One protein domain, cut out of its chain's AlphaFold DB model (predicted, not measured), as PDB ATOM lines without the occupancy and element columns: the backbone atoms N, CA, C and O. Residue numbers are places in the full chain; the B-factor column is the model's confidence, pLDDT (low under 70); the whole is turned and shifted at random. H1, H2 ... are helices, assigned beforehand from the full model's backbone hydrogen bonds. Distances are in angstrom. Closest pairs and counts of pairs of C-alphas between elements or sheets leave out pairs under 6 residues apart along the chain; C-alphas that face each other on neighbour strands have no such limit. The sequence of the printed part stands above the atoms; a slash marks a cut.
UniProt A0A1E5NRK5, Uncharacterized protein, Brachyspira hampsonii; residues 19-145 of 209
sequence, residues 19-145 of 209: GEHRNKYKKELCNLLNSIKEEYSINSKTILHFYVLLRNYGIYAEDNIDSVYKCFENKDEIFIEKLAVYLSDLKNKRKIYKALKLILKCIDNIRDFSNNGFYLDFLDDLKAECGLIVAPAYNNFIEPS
ATOM      1  N   GLY A  19      43.033 163.270  48.932       71.56
ATOM      2  CA  GLY A  19      41.637 163.031  49.305       71.56
ATOM      3  C   GLY A  19      40.654 163.592  48.275       71.56
ATOM      4  O   GLY A  19      39.722 162.903  47.864       71.56
ATOM      5  N   GLU A  20      40.885 164.819  47.808       81.50
ATOM      6  CA  GLU A  20      40.057 165.457  46.776       81.50
ATOM      7  C   GLU A  20      40.166 164.744  45.426       81.50
ATOM      8  O   GLU A  20      39.149 164.544  44.760       81.50
ATOM      9  N   HIS A  21      41.368 164.289  45.057       84.06
ATOM     10  CA  HIS A  21      41.608 163.534  43.823       84.06
ATOM     11  C   HIS A  21      40.789 162.234  43.786       84.06
ATOM     12  O   HIS A  21      39.982 162.032  42.876       84.06
ATOM     13  N   ARG A  22      40.888 161.393  44.824       82.69
ATOM     14  CA  ARG A  22      40.093 160.156  44.897       82.69
ATOM     15  C   ARG A  22      38.595 160.428  44.931       82.69
ATOM     16  O   ARG A  22      37.837 159.728  44.264       82.69
ATOM     17  N   ASN A  23      38.157 161.451  45.665       85.00
ATOM     18  CA  ASN A  23      36.743 161.824  45.720       85.00
ATOM     19  C   ASN A  23      36.204 162.261  44.352       85.00
ATOM     20  O   ASN A  23      35.087 161.881  43.993       85.00
ATOM     21  N   LYS A  24      36.998 163.006  43.570       90.00
ATOM     22  CA  LYS A  24      36.667 163.387  42.190       90.00
ATOM     23  C   LYS A  24      36.425 162.147  41.330       90.00
ATOM     24  O   LYS A  24      35.318 161.975  40.822       90.00
ATOM     25  N   TYR A  25      37.410 161.259  41.212       89.31
ATOM     26  CA  TYR A  25      37.299 160.103  40.312       89.31
ATOM     27  C   TYR A  25      36.297 159.057  40.796       89.31
ATOM     28  O   TYR A  25      35.612 158.444  39.986       89.31
ATOM     29  N   LYS A  26      36.106 158.915  42.110       86.81
ATOM     30  CA  LYS A  26      35.006 158.120  42.663       86.81
ATOM     31  C   LYS A  26      33.646 158.665  42.237       86.81
ATOM     32  O   LYS A  26      32.777 157.898  41.832       86.81
ATOM     33  N   LYS A  27      33.449 159.985  42.309       89.25
ATOM     34  CA  LYS A  27      32.209 160.624  41.853       89.25
ATOM     35  C   LYS A  27      32.000 160.408  40.354       89.25
ATOM     36  O   LYS A  27      30.883 160.109  39.945       89.25
ATOM     37  N   GLU A  28      33.056 160.511  39.553       91.88
ATOM     38  CA  GLU A  28      33.001 160.232  38.112       91.88
ATOM     39  C   GLU A  28      32.657 158.762  37.819       91.88
ATOM     40  O   GLU A  28      31.774 158.509  37.003       91.88
ATOM     41  N   LEU A  29      33.242 157.798  38.544       90.75
ATOM     42  CA  LEU A  29      32.891 156.372  38.454       90.75
ATOM     43  C   LEU A  29      31.417 156.125  38.805       90.75
ATOM     44  O   LEU A  29      30.708 155.449  38.058       90.75
ATOM     45  N   CYS A  30      30.931 156.704  39.908       87.06
ATOM     46  CA  CYS A  30      29.521 156.624  40.293       87.06
ATOM     47  C   CYS A  30      28.606 157.204  39.208       87.06
ATOM     48  O   CYS A  30      27.602 156.591  38.854       87.06
ATOM     49  N   ASN A  31      28.951 158.375  38.667       89.25
ATOM     50  CA  ASN A  31      28.171 159.027  37.617       89.25
ATOM     51  C   ASN A  31      28.134 158.183  36.342       89.25
ATOM     52  O   ASN A  31      27.064 158.031  35.755       89.25
ATOM     53  N   LEU A  32      29.269 157.599  35.945       90.81
ATOM     54  CA  LEU A  32      29.345 156.703  34.796       90.81
ATOM     55  C   LEU A  32      28.409 155.506  34.989       90.81
ATOM     56  O   LEU A  32      27.576 155.259  34.122       90.81
ATOM     57  N   LEU A  33      28.463 154.817  36.133       86.06
ATOM     58  CA  LEU A  33      27.586 153.665  36.380       86.06
ATOM     59  C   LEU A  33      26.108 154.036  36.479       86.06
ATOM     60  O   LEU A  33      25.270 153.312  35.949       86.06
ATOM     61  N   ASN A  34      25.779 155.166  37.104       82.50
ATOM     62  CA  ASN A  34      24.399 155.646  37.190       82.50
ATOM     63  C   ASN A  34      23.851 156.099  35.827       82.50
ATOM     64  O   ASN A  34      22.640 156.098  35.623       82.50
ATOM     65  N   SER A  35      24.725 156.485  34.889       83.44
ATOM     66  CA  SER A  35      24.327 156.842  33.523       83.44
ATOM     67  C   SER A  35      23.986 155.627  32.652       83.44
ATOM     68  O   SER A  35      23.283 155.775  31.651       83.44
ATOM     69  N   ILE A  36      24.419 154.424  33.053       82.50
ATOM     70  CA  ILE A  36      24.056 153.156  32.409       82.50
ATOM     71  C   ILE A  36      22.613 152.834  32.809       82.50
ATOM     72  O   ILE A  36      22.360 152.157  33.805       82.50
ATOM     73  N   LYS A  37      21.658 153.365  32.038       68.00
ATOM     74  CA  LYS A  37      20.219 153.144  32.252       68.00
ATOM     75  C   LYS A  37      19.818 151.689  32.021       68.00
ATOM     76  O   LYS A  37      18.955 151.174  32.719       68.00
ATOM     77  N   GLU A  38      20.464 151.041  31.057       72.00
ATOM     78  CA  GLU A  38      20.197 149.662  30.656       72.00
ATOM     79  C   GLU A  38      21.517 148.936  30.378       72.00
ATOM     80  O   GLU A  38      22.423 149.501  29.758       72.00
ATOM     81  N   GLU A  39      21.623 147.671  30.793       65.56
ATOM     82  CA  GLU A  39      22.813 146.819  30.600       65.56
ATOM     83  C   GLU A  39      23.235 146.729  29.120       65.56
ATOM     84  O   GLU A  39      24.418 146.615  28.802       65.56
ATOM     85  N   TYR A  40      22.271 146.867  28.203       64.56
ATOM     86  CA  TYR A  40      22.482 146.880  26.755       64.56
ATOM     87  C   TYR A  40      23.356 148.036  26.257       64.56
ATOM     88  O   TYR A  40      24.007 147.894  25.220       64.56
ATOM     89  N   SER A  41      23.396 149.153  26.990       76.88
ATOM     90  CA  SER A  41      24.151 150.358  26.615       76.88
ATOM     91  C   SER A  41      25.663 150.243  26.848       76.88
ATOM     92  O   SER A  41      26.428 151.115  26.429       76.88
ATOM     93  N   ILE A  42      26.117 149.159  27.487       86.06
ATOM     94  CA  ILE A  42      27.537 148.890  27.712       86.06
ATOM     95  C   ILE A  42      28.219 148.557  26.382       86.06
ATOM     96  O   ILE A  42      27.833 147.631  25.676       86.06
ATOM     97  N   ASN A  43      29.268 149.302  26.054       86.00
ATOM     98  CA  ASN A  43      30.109 149.085  24.880       86.00
ATOM     99  C   ASN A  43      31.590 149.266  25.254       86.00
ATOM    100  O   ASN A  43      31.904 149.686  26.373       86.00
ATOM    101  N   SER A  44      32.500 148.978  24.321       86.75
ATOM    102  CA  SER A  44      33.949 149.052  24.553       86.75
ATOM    103  C   SER A  44      34.398 150.425  25.062       86.75
ATOM    104  O   SER A  44      35.234 150.505  25.961       86.75
ATOM    105  N   LYS A  45      33.791 151.517  24.572       86.56
ATOM    106  CA  LYS A  45      34.093 152.880  25.035       86.56
ATOM    107  C   LYS A  45      33.677 153.093  26.492       86.56
ATOM    108  O   LYS A  45      34.442 153.679  27.252       86.56
ATOM    109  N   THR A  46      32.515 152.589  26.907       90.25
ATOM    110  CA  THR A  46      32.068 152.636  28.311       90.25
ATOM    111  C   THR A  46      33.029 151.881  29.230       90.25
ATOM    112  O   THR A  46      33.390 152.387  30.291       90.25
ATOM    113  N   ILE A  47      33.483 150.695  28.816       91.12
ATOM    114  CA  ILE A  47      34.403 149.863  29.607       91.12
ATOM    115  C   ILE A  47      35.781 150.501  29.730       91.12
ATOM    116  O   ILE A  47      36.332 150.568  30.829       91.12
ATOM    117  N   LEU A  48      36.306 151.051  28.640       90.44
ATOM    118  CA  LEU A  48      37.576 151.766  28.679       90.44
ATOM    119  C   LEU A  48      37.498 153.062  29.474       90.44
ATOM    120  O   LEU A  48      38.429 153.377  30.209       90.44
ATOM    121  N   HIS A  49      36.384 153.787  29.392       91.88
ATOM    122  CA  HIS A  49      36.150 154.947  30.244       91.88
ATOM    123  C   HIS A  49      36.186 154.537  31.723       91.88
ATOM    124  O   HIS A  49      36.904 155.151  32.509       91.88
ATOM    125  N   PHE A  50      35.505 153.450  32.097       92.62
ATOM    126  CA  PHE A  50      35.558 152.938  33.466       92.62
ATOM    127  C   PHE A  50      36.985 152.564  33.894       92.62
ATOM    128  O   PHE A  50      37.427 152.985  34.960       92.62
ATOM    129  N   TYR A  51      37.728 151.839  33.052       91.44
ATOM    130  CA  TYR A  51      39.130 151.488  33.304       91.44
ATOM    131  C   TYR A  51      40.009 152.728  33.530       91.44
ATOM    132  O   TYR A  51      40.781 152.766  34.487       91.44
ATOM    133  N   VAL A  52      39.870 153.767  32.699       90.88
ATOM    134  CA  VAL A  52      40.637 155.016  32.830       90.88
ATOM    135  C   VAL A  52      40.324 155.722  34.143       90.88
ATOM    136  O   VAL A  52      41.239 156.134  34.853       90.88
ATOM    137  N   LEU A  53      39.045 155.827  34.508       91.50
ATOM    138  CA  LEU A  53      38.653 156.427  35.782       91.50
ATOM    139  C   LEU A  53      39.175 155.621  36.974       91.50
ATOM    140  O   LEU A  53      39.607 156.206  37.966       91.50
ATOM    141  N   LEU A  54      39.180 154.291  36.867       88.81
ATOM    142  CA  LEU A  54      39.715 153.403  37.894       88.81
ATOM    143  C   LEU A  54      41.238 153.536  38.027       88.81
ATOM    144  O   LEU A  54      41.751 153.584  39.145       88.81
ATOM    145  N   ARG A  55      41.962 153.659  36.909       87.44
ATOM    146  CA  ARG A  55      43.405 153.936  36.894       87.44
ATOM    147  C   ARG A  55      43.706 155.293  37.520       87.44
ATOM    148  O   ARG A  55      44.548 155.368  38.414       87.44
ATOM    149  N   ASN A  56      42.993 156.339  37.105       87.88
ATOM    150  CA  ASN A  56      43.129 157.676  37.678       87.88
ATOM    151  C   ASN A  56      42.894 157.627  39.190       87.88
ATOM    152  O   ASN A  56      43.763 158.046  39.949       87.88
ATOM    153  N   TYR A  57      41.800 157.007  39.639       86.19
ATOM    154  CA  TYR A  57      41.517 156.808  41.061       86.19
ATOM    155  C   TYR A  57      42.645 156.070  41.807       86.19
ATOM    156  O   TYR A  57      43.029 156.479  42.903       86.19
ATOM    157  N   GLY A  58      43.159 154.974  41.238       80.06
ATOM    158  CA  GLY A  58      44.095 154.070  41.909       80.06
ATOM    159  C   GLY A  58      45.509 154.630  42.047       80.06
ATOM    160  O   GLY A  58      46.080 154.585  43.134       80.06
ATOM    161  N   ILE A  59      46.073 155.172  40.965       80.81
ATOM    162  CA  ILE A  59      47.486 155.595  40.917       80.81
ATOM    163  C   ILE A  59      47.672 157.110  40.845       80.81
ATOM    164  O   ILE A  59      48.768 157.580  40.549       80.81
ATOM    165  N   TYR A  60      46.610 157.874  41.096       80.00
ATOM    166  CA  TYR A  60      46.613 159.334  40.996       80.00
ATOM    167  C   TYR A  60      47.028 159.855  39.614       80.00
ATOM    168  O   TYR A  60      47.611 160.930  39.492       80.00
ATOM    169  N   ALA A  61      46.728 159.086  38.566       82.56
ATOM    170  CA  ALA A  61      46.889 159.548  37.196       82.56
ATOM    171  C   ALA A  61      45.825 160.607  36.850       82.56
ATOM    172  O   ALA A  61      44.824 160.780  37.554       82.56
ATOM    173  N   GLU A  62      46.058 161.322  35.753       86.44
ATOM    174  CA  GLU A  62      45.120 162.290  35.174       86.44
ATOM    175  C   GLU A  62      44.943 162.023  33.677       86.44
ATOM    176  O   GLU A  62      44.973 162.928  32.842       86.44
ATOM    177  N   ASP A  63      44.799 160.751  33.315       85.94
ATOM    178  CA  ASP A  63      44.682 160.378  31.915       85.94
ATOM    179  C   ASP A  63      43.370 160.883  31.320       85.94
ATOM    180  O   ASP A  63      42.294 160.787  31.920       85.94
ATOM    181  N   ASN A  64      43.467 161.362  30.083       86.12
ATOM    182  CA  ASN A  64      42.322 161.719  29.268       86.12
ATOM    183  C   ASN A  64      41.771 160.475  28.547       86.12
ATOM    184  O   ASN A  64      42.512 159.766  27.862       86.12
ATOM    185  N   ILE A  65      40.460 160.248  28.658       83.38
ATOM    186  CA  ILE A  65      39.780 159.066  28.106       83.38
ATOM    187  C   ILE A  65      39.966 158.952  26.592       83.38
ATOM    188  O   ILE A  65      40.301 157.873  26.118       83.38
ATOM    189  N   ASP A  66      39.802 160.040  25.837       80.50
ATOM    190  CA  ASP A  66      39.942 160.009  24.374       80.50
ATOM    191  C   ASP A  66      41.384 159.693  23.954       80.50
ATOM    192  O   ASP A  66      41.617 159.010  22.958       80.50
ATOM    193  N   SER A  67      42.361 160.154  24.735       81.06
ATOM    194  CA  SER A  67      43.780 159.873  24.497       81.06
ATOM    195  C   SER A  67      44.123 158.410  24.780       81.06
ATOM    196  O   SER A  67      44.832 157.782  23.994       81.06
ATOM    197  N   VAL A  68      43.592 157.841  25.867       79.56
ATOM    198  CA  VAL A  68      43.774 156.418  26.190       79.56
ATOM    199  C   VAL A  68      43.035 155.534  25.190       79.56
ATOM    200  O   VAL A  68      43.604 154.556  24.718       79.56
ATOM    201  N   TYR A  69      41.816 155.902  24.804       78.88
ATOM    202  CA  TYR A  69      41.043 155.177  23.801       78.88
ATOM    203  C   TYR A  69      41.795 155.107  22.467       78.88
ATOM    204  O   TYR A  69      42.033 154.014  21.965       78.88
ATOM    205  N   LYS A  70      42.313 156.242  21.973       78.06
ATOM    206  CA  LYS A  70      43.198 156.273  20.794       78.06
ATOM    207  C   LYS A  70      44.463 155.434  20.971       78.06
ATOM    208  O   LYS A  70      44.988 154.895  20.004       78.06
ATOM    209  N   CYS A  71      45.006 155.348  22.185       80.62
ATOM    210  CA  CYS A  71      46.165 154.503  22.459       80.62
ATOM    211  C   CYS A  71      45.820 153.017  22.299       80.62
ATOM    212  O   CYS A  71      46.603 152.294  21.691       80.62
ATOM    213  N   PHE A  72      44.658 152.576  22.789       80.06
ATOM    214  CA  PHE A  72      44.177 151.212  22.565       80.06
ATOM    215  C   PHE A  72      43.849 150.956  21.092       80.06
ATOM    216  O   PHE A  72      44.302 149.951  20.566       80.06
ATOM    217  N   GLU A  73      43.177 151.877  20.395       77.25
ATOM    218  CA  GLU A  73      42.918 151.732  18.952       77.25
ATOM    219  C   GLU A  73      44.213 151.581  18.141       77.25
ATOM    220  O   GLU A  73      44.269 150.773  17.228       77.25
ATOM    221  N   ASN A  74      45.273 152.315  18.492       76.50
ATOM    222  CA  ASN A  74      46.521 152.286  17.725       76.50
ATOM    223  C   ASN A  74      47.484 151.155  18.116       76.50
ATOM    224  O   ASN A  74      48.330 150.776  17.309       76.50
ATOM    225  N   LYS A  75      47.458 150.691  19.372       77.88
ATOM    226  CA  LYS A  75      48.465 149.751  19.907       77.88
ATOM    227  C   LYS A  75      47.910 148.389  20.296       77.88
ATOM    228  O   LYS A  75      48.692 147.459  20.454       77.88
ATOM    229  N   ASP A  76      46.605 148.287  20.498       80.88
ATOM    230  CA  ASP A  76      45.929 147.091  21.001       80.88
ATOM    231  C   ASP A  76      44.556 146.967  20.305       80.88
ATOM    232  O   ASP A  76      43.524 146.726  20.932       80.88
ATOM    233  N   GLU A  77      44.538 147.197  18.984       81.75
ATOM    234  CA  GLU A  77      43.331 147.202  18.142       81.75
ATOM    235  C   GLU A  77      42.545 145.892  18.286       81.75
ATOM    236  O   GLU A  77      41.329 145.898  18.482       81.75
ATOM    237  N   ILE A  78      43.269 144.768  18.321       80.75
ATOM    238  CA  ILE A  78      42.708 143.428  18.507       80.75
ATOM    239  C   ILE A  78      41.908 143.350  19.817       80.75
ATOM    240  O   ILE A  78      40.848 142.725  19.856       80.75
ATOM    241  N   PHE A  79      42.366 144.006  20.890       86.06
ATOM    242  CA  PHE A  79      41.608 144.044  22.137       86.06
ATOM    243  C   PHE A  79      40.288 144.792  21.993       86.06
ATOM    244  O   PHE A  79      39.264 144.294  22.458       86.06
ATOM    245  N   ILE A  80      40.280 145.942  21.318       84.94
ATOM    246  CA  ILE A  80      39.052 146.712  21.077       84.94
ATOM    247  C   ILE A  80      38.029 145.890  20.295       84.94
ATOM    248  O   ILE A  80      36.851 145.855  20.672       84.94
ATOM    249  N   GLU A  81      38.476 145.213  19.239       82.56
ATOM    250  CA  GLU A  81      37.622 144.375  18.400       82.56
ATOM    251  C   GLU A  81      37.054 143.190  19.182       82.56
ATOM    252  O   GLU A  81      35.837 142.986  19.207       82.56
ATOM    253  N   LYS A  82      37.907 142.431  19.879       84.25
ATOM    254  CA  LYS A  82      37.473 141.275  20.679       84.25
ATOM    255  C   LYS A  82      36.550 141.688  21.817       84.25
ATOM    256  O   LYS A  82      35.562 141.003  22.064       84.25
ATOM    257  N   LEU A  83      36.806 142.831  22.452       88.56
ATOM    258  CA  LEU A  83      35.929 143.382  23.480       88.56
ATOM    259  C   LEU A  83      34.564 143.773  22.903       88.56
ATOM    260  O   LEU A  83      33.540 143.502  23.525       88.56
ATOM    261  N   ALA A  84      34.522 144.363  21.705       85.88
ATOM    262  CA  ALA A  84      33.262 144.684  21.039       85.88
ATOM    263  C   ALA A  84      32.454 143.418  20.710       85.88
ATOM    264  O   ALA A  84      31.242 143.394  20.931       85.88
ATOM    265  N   VAL A  85      33.121 142.354  20.246       82.62
ATOM    266  CA  VAL A  85      32.497 141.041  20.009       82.62
ATOM    267  C   VAL A  85      31.997 140.434  21.317       82.62
ATOM    268  O   VAL A  85      30.835 140.039  21.393       82.62
ATOM    269  N   TYR A  86      32.814 140.426  22.370       85.88
ATOM    270  CA  TYR A  86      32.430 139.906  23.684       85.88
ATOM    271  C   TYR A  86      31.194 140.631  24.237       85.88
ATOM    272  O   TYR A  86      30.250 139.990  24.697       85.88
ATOM    273  N   LEU A  87      31.148 141.962  24.115       87.56
ATOM    274  CA  LEU A  87      30.027 142.803  24.546       87.56
ATOM    275  C   LEU A  87      28.821 142.776  23.590       87.56
ATOM    276  O   LEU A  87      27.806 143.414  23.878       87.56
ATOM    277  N   SER A  88      28.883 142.067  22.461       84.44
ATOM    278  CA  SER A  88      27.702 141.870  21.613       84.44
ATOM    279  C   SER A  88      26.657 140.973  22.293       84.44
ATOM    280  O   SER A  88      25.461 141.181  22.090       84.44
ATOM    281  N   ASP A  89      27.092 140.071  23.180       83.38
ATOM    282  CA  ASP A  89      26.227 139.213  23.991       83.38
ATOM    283  C   ASP A  89      25.759 139.932  25.270       83.38
ATOM    284  O   ASP A  89      26.544 140.453  26.073       83.38
ATOM    285  N   LEU A  90      24.445 139.922  25.498       81.56
ATOM    286  CA  LEU A  90      23.823 140.452  26.706       81.56
ATOM    287  C   LEU A  90      24.304 139.753  27.987       81.56
ATOM    288  O   LEU A  90      24.462 140.411  29.018       81.56
ATOM    289  N   LYS A  91      24.538 138.438  27.959       84.31
ATOM    290  CA  LYS A  91      25.033 137.691  29.128       84.31
ATOM    291  C   LYS A  91      26.403 138.208  29.559       84.31
ATOM    292  O   LYS A  91      26.633 138.416  30.748       84.31
ATOM    293  N   ASN A  92      27.270 138.503  28.599       85.00
ATOM    294  CA  ASN A  92      28.592 139.068  28.848       85.00
ATOM    295  C   ASN A  92      28.499 140.507  29.362       85.00
ATOM    296  O   ASN A  92      29.121 140.845  30.371       85.00
ATOM    297  N   LYS A  93      27.638 141.339  28.762       86.44
ATOM    298  CA  LYS A  93      27.329 142.687  29.280       86.44
ATOM    299  C   LYS A  93      26.865 142.657  30.737       86.44
ATOM    300  O   LYS A  93      27.329 143.467  31.536       86.44
ATOM    301  N   ARG A  94      26.008 141.699  31.106       83.44
ATOM    302  CA  ARG A  94      25.551 141.475  32.490       83.44
ATOM    303  C   ARG A  94      26.693 141.138  33.438       83.44
ATOM    304  O   ARG A  94      26.782 141.741  34.506       83.44
ATOM    305  N   LYS A  95      27.576 140.210  33.057       84.38
ATOM    306  CA  LYS A  95      28.766 139.863  33.857       84.38
ATOM    307  C   LYS A  95      29.641 141.081  34.112       84.38
ATOM    308  O   LYS A  95      29.990 141.368  35.254       84.38
ATOM    309  N   ILE A  96      29.921 141.843  33.058       88.06
ATOM    310  CA  ILE A  96      30.694 143.076  33.161       88.06
ATOM    311  C   ILE A  96      29.994 144.074  34.076       88.06
ATOM    312  O   ILE A  96      30.608 144.580  35.006       88.06
ATOM    313  N   TYR A  97      28.698 144.316  33.889       86.31
ATOM    314  CA  TYR A  97      27.950 145.250  34.726       86.31
ATOM    315  C   TYR A  97      27.989 144.881  36.217       86.31
ATOM    316  O   TYR A  97      28.162 145.759  37.070       86.31
ATOM    317  N   LYS A  98      27.890 143.584  36.539       81.69
ATOM    318  CA  LYS A  98      28.080 143.071  37.902       81.69
ATOM    319  C   LYS A  98      29.489 143.368  38.421       81.69
ATOM    320  O   LYS A  98      29.610 143.923  39.514       81.69
ATOM    321  N   ALA A  99      30.523 143.081  37.630       84.50
ATOM    322  CA  ALA A  99      31.915 143.362  37.982       84.50
ATOM    323  C   ALA A  99      32.146 144.861  38.254       84.50
ATOM    324  O   ALA A  99      32.707 145.223  39.287       84.50
ATOM    325  N   LEU A 100      31.619 145.749  37.404       87.94
ATOM    326  CA  LEU A 100      31.721 147.202  37.585       87.94
ATOM    327  C   LEU A 100      31.108 147.667  38.919       87.94
ATOM    328  O   LEU A 100      31.705 148.463  39.648       87.94
ATOM    329  N   LYS A 101      29.918 147.155  39.263       83.12
ATOM    330  CA  LYS A 101      29.251 147.453  40.543       83.12
ATOM    331  C   LYS A 101      30.027 146.910  41.738       83.12
ATOM    332  O   LYS A 101      30.089 147.586  42.765       83.12
ATOM    333  N   LEU A 102      30.589 145.709  41.621       80.19
ATOM    334  CA  LEU A 102      31.410 145.101  42.667       80.19
ATOM    335  C   LEU A 102      32.657 145.949  42.935       80.19
ATOM    336  O   LEU A 102      32.891 146.328  44.081       80.19
ATOM    337  N   ILE A 103      33.384 146.336  41.882       81.38
ATOM    338  CA  ILE A 103      34.553 147.220  41.977       81.38
ATOM    339  C   ILE A 103      34.181 148.511  42.710       81.38
ATOM    340  O   ILE A 103      34.853 148.881  43.671       81.38
ATOM    341  N   LEU A 104      33.077 149.164  42.326       80.69
ATOM    342  CA  LEU A 104      32.652 150.411  42.964       80.69
ATOM    343  C   LEU A 104      32.296 150.230  44.450       80.69
ATOM    344  O   LEU A 104      32.652 151.077  45.265       80.69
ATOM    345  N   LYS A 105      31.626 149.133  44.827       76.62
ATOM    346  CA  LYS A 105      31.315 148.824  46.238       76.62
ATOM    347  C   LYS A 105      32.571 148.578  47.074       76.62
ATOM    348  O   LYS A 105      32.595 148.879  48.268       76.62
ATOM    349  N   CYS A 106      33.601 148.006  46.464       73.44
ATOM    350  CA  CYS A 106      34.847 147.674  47.141       73.44
ATOM    351  C   CYS A 106      35.835 148.847  47.190       73.44
ATOM    352  O   CYS A 106      36.737 148.815  48.026       73.44
ATOM    353  N   ILE A 107      35.658 149.879  46.355       75.75
ATOM    354  CA  ILE A 107      36.682 150.896  46.068       75.75
ATOM    355  C   ILE A 107      37.224 151.638  47.304       75.75
ATOM    356  O   ILE A 107      38.408 151.952  47.362       75.75
ATOM    357  N   ASP A 108      36.391 151.859  48.326       65.94
ATOM    358  CA  ASP A 108      36.806 152.519  49.577       65.94
ATOM    359  C   ASP A 108      37.279 151.545  50.665       65.94
ATOM    360  O   ASP A 108      37.958 151.942  51.610       65.94
ATOM    361  N   ASN A 109      36.875 150.276  50.565       60.91
ATOM    362  CA  ASN A 109      37.007 149.292  51.640       60.91
ATOM    363  C   ASN A 109      38.301 148.482  51.559       60.91
ATOM    364  O   ASN A 109      38.703 147.858  52.544       60.91
ATOM    365  N   ILE A 110      38.979 148.479  50.411       55.16
ATOM    366  CA  ILE A 110      40.267 147.801  50.295       55.16
ATOM    367  C   ILE A 110      41.360 148.798  50.669       55.16
ATOM    368  O   ILE A 110      41.681 149.720  49.922       55.16
ATOM    369  N   ARG A 111      41.956 148.559  51.842       46.59
ATOM    370  CA  ARG A 111      43.085 149.310  52.422       46.59
ATOM    371  C   ARG A 111      44.280 149.485  51.459       46.59
ATOM    372  O   ARG A 111      45.087 150.378  51.675       46.59
ATOM    373  N   ASP A 112      44.323 148.698  50.380       48.75
ATOM    374  CA  ASP A 112      45.382 148.642  49.367       48.75
ATOM    375  C   ASP A 112      44.948 149.065  47.943       48.75
ATOM    376  O   ASP A 112      45.669 148.783  46.984       48.75
ATOM    377  N   PHE A 113      43.804 149.742  47.742       52.25
ATOM    378  CA  PHE A 113      43.352 150.129  46.384       52.25
ATOM    379  C   PHE A 113      44.373 150.977  45.599       52.25
ATOM    380  O   PHE A 113      44.389 150.918  44.372       52.25
ATOM    381  N   SER A 114      45.256 151.714  46.283       46.62
ATOM    382  CA  SER A 114      46.354 152.449  45.635       46.62
ATOM    383  C   SER A 114      47.615 151.644  45.347       46.62
ATOM    384  O   SER A 114      48.429 152.095  44.549       46.62
ATOM    385  N   ASN A 115      47.802 150.484  45.982       47.91
ATOM    386  CA  ASN A 115      49.033 149.698  45.857       47.91
ATOM    387  C   ASN A 115      48.872 148.431  45.001       47.91
ATOM    388  O   ASN A 115      49.875 147.912  44.527       47.91
ATOM    389  N   ASN A 116      47.646 147.937  44.782       54.12
ATOM    390  CA  ASN A 116      47.422 146.584  44.250       54.12
ATOM    391  C   ASN A 116      47.044 146.482  42.763       54.12
ATOM    392  O   ASN A 116      46.710 145.394  42.323       54.12
ATOM    393  N   GLY A 117      47.096 147.555  41.967       65.88
ATOM    394  CA  GLY A 117      46.956 147.405  40.510       65.88
ATOM    395  C   GLY A 117      45.592 146.885  40.031       65.88
ATOM    396  O   GLY A 117      45.512 146.347  38.942       65.88
ATOM    397  N   PHE A 118      44.503 147.084  40.779       71.94
ATOM    398  CA  PHE A 118      43.174 146.550  40.433       71.94
ATOM    399  C   PHE A 118      42.619 146.991  39.069       71.94
ATOM    400  O   PHE A 118      41.785 146.307  38.485       71.94
ATOM    401  N   TYR A 119      43.059 148.140  38.549       76.69
ATOM    402  CA  TYR A 119      42.746 148.536  37.175       76.69
ATOM    403  C   TYR A 119      43.424 147.607  36.156       76.69
ATOM    404  O   TYR A 119      42.826 147.328  35.122       76.69
ATOM    405  N   LEU A 120      44.629 147.106  36.456       80.19
ATOM    406  CA  LEU A 120      45.303 146.061  35.684       80.19
ATOM    407  C   LEU A 120      44.586 144.729  35.853       80.19
ATOM    408  O   LEU A 120      44.278 144.127  34.842       80.19
ATOM    409  N   ASP A 121      44.226 144.328  37.076       79.50
ATOM    410  CA  ASP A 121      43.461 143.089  37.296       79.50
ATOM    411  C   ASP A 121      42.144 143.095  36.501       79.50
ATOM    412  O   ASP A 121      41.784 142.109  35.868       79.50
ATOM    413  N   PHE A 122      41.435 144.228  36.485       86.12
ATOM    414  CA  PHE A 122      40.230 144.396  35.673       86.12
ATOM    415  C   PHE A 122      40.528 144.326  34.168       86.12
ATOM    416  O   PHE A 122      39.757 143.735  33.415       86.12
ATOM    417  N   LEU A 123      41.631 144.926  33.714       87.31
ATOM    418  CA  LEU A 123      42.045 144.863  32.313       87.31
ATOM    419  C   LEU A 123      42.466 143.445  31.903       87.31
ATOM    420  O   LEU A 123      42.144 143.020  30.797       87.31
ATOM    421  N   ASP A 124      43.145 142.719  32.781       83.88
ATOM    422  CA  ASP A 124      43.586 141.347  32.559       83.88
ATOM    423  C   ASP A 124      42.387 140.400  32.523       83.88
ATOM    424  O   ASP A 124      42.278 139.618  31.583       83.88
ATOM    425  N   ASP A 125      41.422 140.540  33.438       83.69
ATOM    426  CA  ASP A 125      40.156 139.801  33.376       83.69
ATOM    427  C   ASP A 125      39.419 140.064  32.045       83.69
ATOM    428  O   ASP A 125      38.912 139.138  31.413       83.69
ATOM    429  N   LEU A 126      39.382 141.318  31.568       88.38
ATOM    430  CA  LEU A 126      38.788 141.646  30.265       88.38
ATOM    431  C   LEU A 126      39.538 140.969  29.115       88.38
ATOM    432  O   LEU A 126      38.908 140.425  28.210       88.38
ATOM    433  N   LYS A 127      40.875 141.008  29.127       85.94
ATOM    434  CA  LYS A 127      41.712 140.376  28.099       85.94
ATOM    435  C   LYS A 127      41.566 138.856  28.113       85.94
ATOM    436  O   LYS A 127      41.551 138.250  27.044       85.94
ATOM    437  N   ALA A 128      41.426 138.261  29.293       81.69
ATOM    438  CA  ALA A 128      41.185 136.840  29.490       81.69
ATOM    439  C   ALA A 128      39.829 136.421  28.907       81.69
ATOM    440  O   ALA A 128      39.776 135.530  28.062       81.69
ATOM    441  N   GLU A 129      38.749 137.129  29.250       83.00
ATOM    442  CA  GLU A 129      37.413 136.864  28.691       83.00
ATOM    443  C   GLU A 129      37.340 137.117  27.176       83.00
ATOM    444  O   GLU A 129      36.593 136.453  26.460       83.00
ATOM    445  N   CYS A 130      38.153 138.039  26.662       83.12
ATOM    446  CA  CYS A 130      38.303 138.273  25.224       83.12
ATOM    447  C   CYS A 130      39.180 137.219  24.514       83.12
ATOM    448  O   CYS A 130      39.347 137.300  23.294       83.12
ATOM    449  N   GLY A 131      39.761 136.259  25.243       75.81
ATOM    450  CA  GLY A 131      40.624 135.205  24.701       75.81
ATOM    451  C   GLY A 131      42.000 135.687  24.229       75.81
ATOM    452  O   GLY A 131      42.611 135.048  23.377       75.81
ATOM    453  N   LEU A 132      42.479 136.828  24.732       77.00
ATOM    454  CA  LEU A 132      43.771 137.422  24.348       77.00
ATOM    455  C   LEU A 132      44.920 136.981  25.239       77.00
ATOM    456  O   LEU A 132      46.075 136.983  24.819       77.00
ATOM    457  N   ILE A 133      44.596 136.634  26.477       75.25
ATOM    458  CA  ILE A 133      45.526 136.031  27.419       75.25
ATOM    459  C   ILE A 133      44.878 134.775  27.983       75.25
ATOM    460  O   ILE A 133      43.654 134.653  28.017       75.25
ATOM    461  N   VAL A 134      45.705 133.833  28.427       61.56
ATOM    462  CA  VAL A 134      45.205 132.668  29.153       61.56
ATOM    463  C   VAL A 134      44.663 133.163  30.486       61.56
ATOM    464  O   VAL A 134      45.426 133.691  31.299       61.56
ATOM    465  N   ALA A 135      43.354 133.007  30.688       54.12
ATOM    466  CA  ALA A 135      42.728 133.306  31.963       54.12
ATOM    467  C   ALA A 135      43.448 132.508  33.065       54.12
ATOM    468  O   ALA A 135      43.611 131.288  32.924       54.12
ATOM    469  N   PRO A 136      43.893 133.134  34.167       52.19
ATOM    470  CA  PRO A 136      44.188 132.355  35.358       52.19
ATOM    471  C   PRO A 136      42.918 131.579  35.747       52.19
ATOM    472  O   PRO A 136      41.808 132.030  35.482       52.19
ATOM    473  N   ALA A 137      43.053 130.423  36.408       47.22
ATOM    474  CA  ALA A 137      41.901 129.590  36.803       47.22
ATOM    475  C   ALA A 137      40.835 130.333  37.647       47.22
ATOM    476  O   ALA A 137      39.744 129.810  37.865       47.22
ATOM    477  N   TYR A 138      41.153 131.545  38.115       51.16
ATOM    478  CA  TYR A 138      40.287 132.439  38.862       51.16
ATOM    479  C   TYR A 138      40.503 133.879  38.363       51.16
ATOM    480  O   TYR A 138      41.570 134.447  38.601       51.16
ATOM    481  N   ASN A 139      39.508 134.466  37.695       54.69
ATOM    482  CA  ASN A 139      39.460 135.908  37.424       54.69
ATOM    483  C   ASN A 139      39.159 136.678  38.725       54.69
ATOM    484  O   ASN A 139      38.499 136.154  39.628       54.69
ATOM    485  N   ASN A 140      39.629 137.922  38.836       61.78
ATOM    486  CA  ASN A 140      39.525 138.703  40.078       61.78
ATOM    487  C   ASN A 140      38.143 139.344  40.285       61.78
ATOM    488  O   ASN A 140      37.676 139.470  41.420       61.78
ATOM    489  N   PHE A 141      37.499 139.765  39.200       65.12
ATOM    490  CA  PHE A 141      36.264 140.549  39.192       65.12
ATOM    491  C   PHE A 141      35.218 140.019  38.217       65.12
ATOM    492  O   PHE A 141      34.024 140.113  38.507       65.12
ATOM    493  N   ILE A 142      35.638 139.517  37.056       64.06
ATOM    494  CA  ILE A 142      34.715 139.032  36.026       64.06
ATOM    495  C   ILE A 142      34.623 137.516  36.128       64.06
ATOM    496  O   ILE A 142      35.577 136.826  35.801       64.06
ATOM    497  N   GLU A 143      33.475 136.990  36.561       59.31
ATOM    498  CA  GLU A 143      33.262 135.539  36.639       59.31
ATOM    499  C   GLU A 143      33.620 134.848  35.312       59.31
ATOM    500  O   GLU A 143      33.050 135.219  34.269       59.31
ATOM    501  N   PRO A 144      34.519 133.842  35.340       53.00
ATOM    502  CA  PRO A 144      34.978 133.193  34.130       53.00
ATOM    503  C   PRO A 144      33.807 132.577  33.376       53.00
ATOM    504  O   PRO A 144      32.867 132.011  33.946       53.00
ATOM    505  N   SER A 145      33.827 132.704  32.058       47.94
ATOM    506  CA  SER A 145      32.872 132.000  31.210       47.94
ATOM    507  C   SER A 145      33.043 130.484  31.349       47.94
ATOM    508  O   SER A 145      34.124 129.961  31.118       47.94
TER     509      SER A 145
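What this domain is: This is residues 19 to 145 of the 209 residues of an uncharacterized protein of Brachyspira hampsonii (UniProt A0A1E5NRK5). Picture a loose bundle of four helices, H1, H2, H6 and H5, running roughly side by side, with H2 in the middle of the domain and H1 and H6 packed on it; H5 closes the group only loosely. H4 crosses one end of this group, by the first residue of H2 and the last residues of H6, and H3 crosses H2 on an outer side. Look for 127 printed residues with six named helices, H1 to H6 in chain order, and no named strand: the class is all helix. The whole is compact and rounded, with a radius of gyration of the C-alphas of 13.8 A and spans of 37 by 30 by 29 A.

Where its parts are: Find C-alpha 19 at (41.637, 163.031, 49.305); from there H1 runs through residues 19 to 35, 24.2 A long. Next come H2, residues 44 to 59, 22.2 A, and H3, residues 65 to 75, 15.1 A. H4 takes residues 77 to 86, 14.2 A. Find C-alpha 90 at (23.823, 140.452, 26.706), where H5 begins; it spans residues 90 to 106 and 24.3 A. H6, residues 118 to 129, is 16.3 A long and ends at C-alpha 129, (37.413, 136.864, 28.691).

How they stand to each other: Begin at H2, the hub, which touches four helices. H1 and H2 form a helical hairpin, opposite ways at a shallow tilt of 18 degrees; their closest C-alphas, Arg 22 and Tyr 57, are 5.3 A apart. H6 touches H2 opposite ways at a shallow tilt of 30 degrees, the closest C-alphas being Arg 55 and Tyr 119 at 5.4 A. H3 touches H2 at His 49 and Ile 65, C-alphas 5.9 A apart, only just about perpendicular at 70.1 degrees. H4 and H2 only just touch, with 3 pairs of C-alphas within 8 A, the closest Ser 44 and Ala 84 at 5.6 A. H4 also touches H6, C-alphas Phe 79 and Lys 127 at 7.0 A. H5 touches H1 with residues 100 to 104 alone, the closest C-alphas being Cys 30 and Leu 104 at 7.5 A; H5 is near H2 and near H6. H3 and H4 touch only at the corner. In H1 to H6 every O i to N i+4 pair is within hydrogen-bond range.

The domain as a whole: The farthest C-alphas, Gly 19 and Asp 89, are 38.0 A apart. The printed part has no cut. The link from H5 to H6 is long, and residues 130 to 145 hold no named element. Look for low pLDDT, under 70, at residues 37, 39 to 40, 108 to 117 and 134 to 145; the mean of the printed part is 78.4.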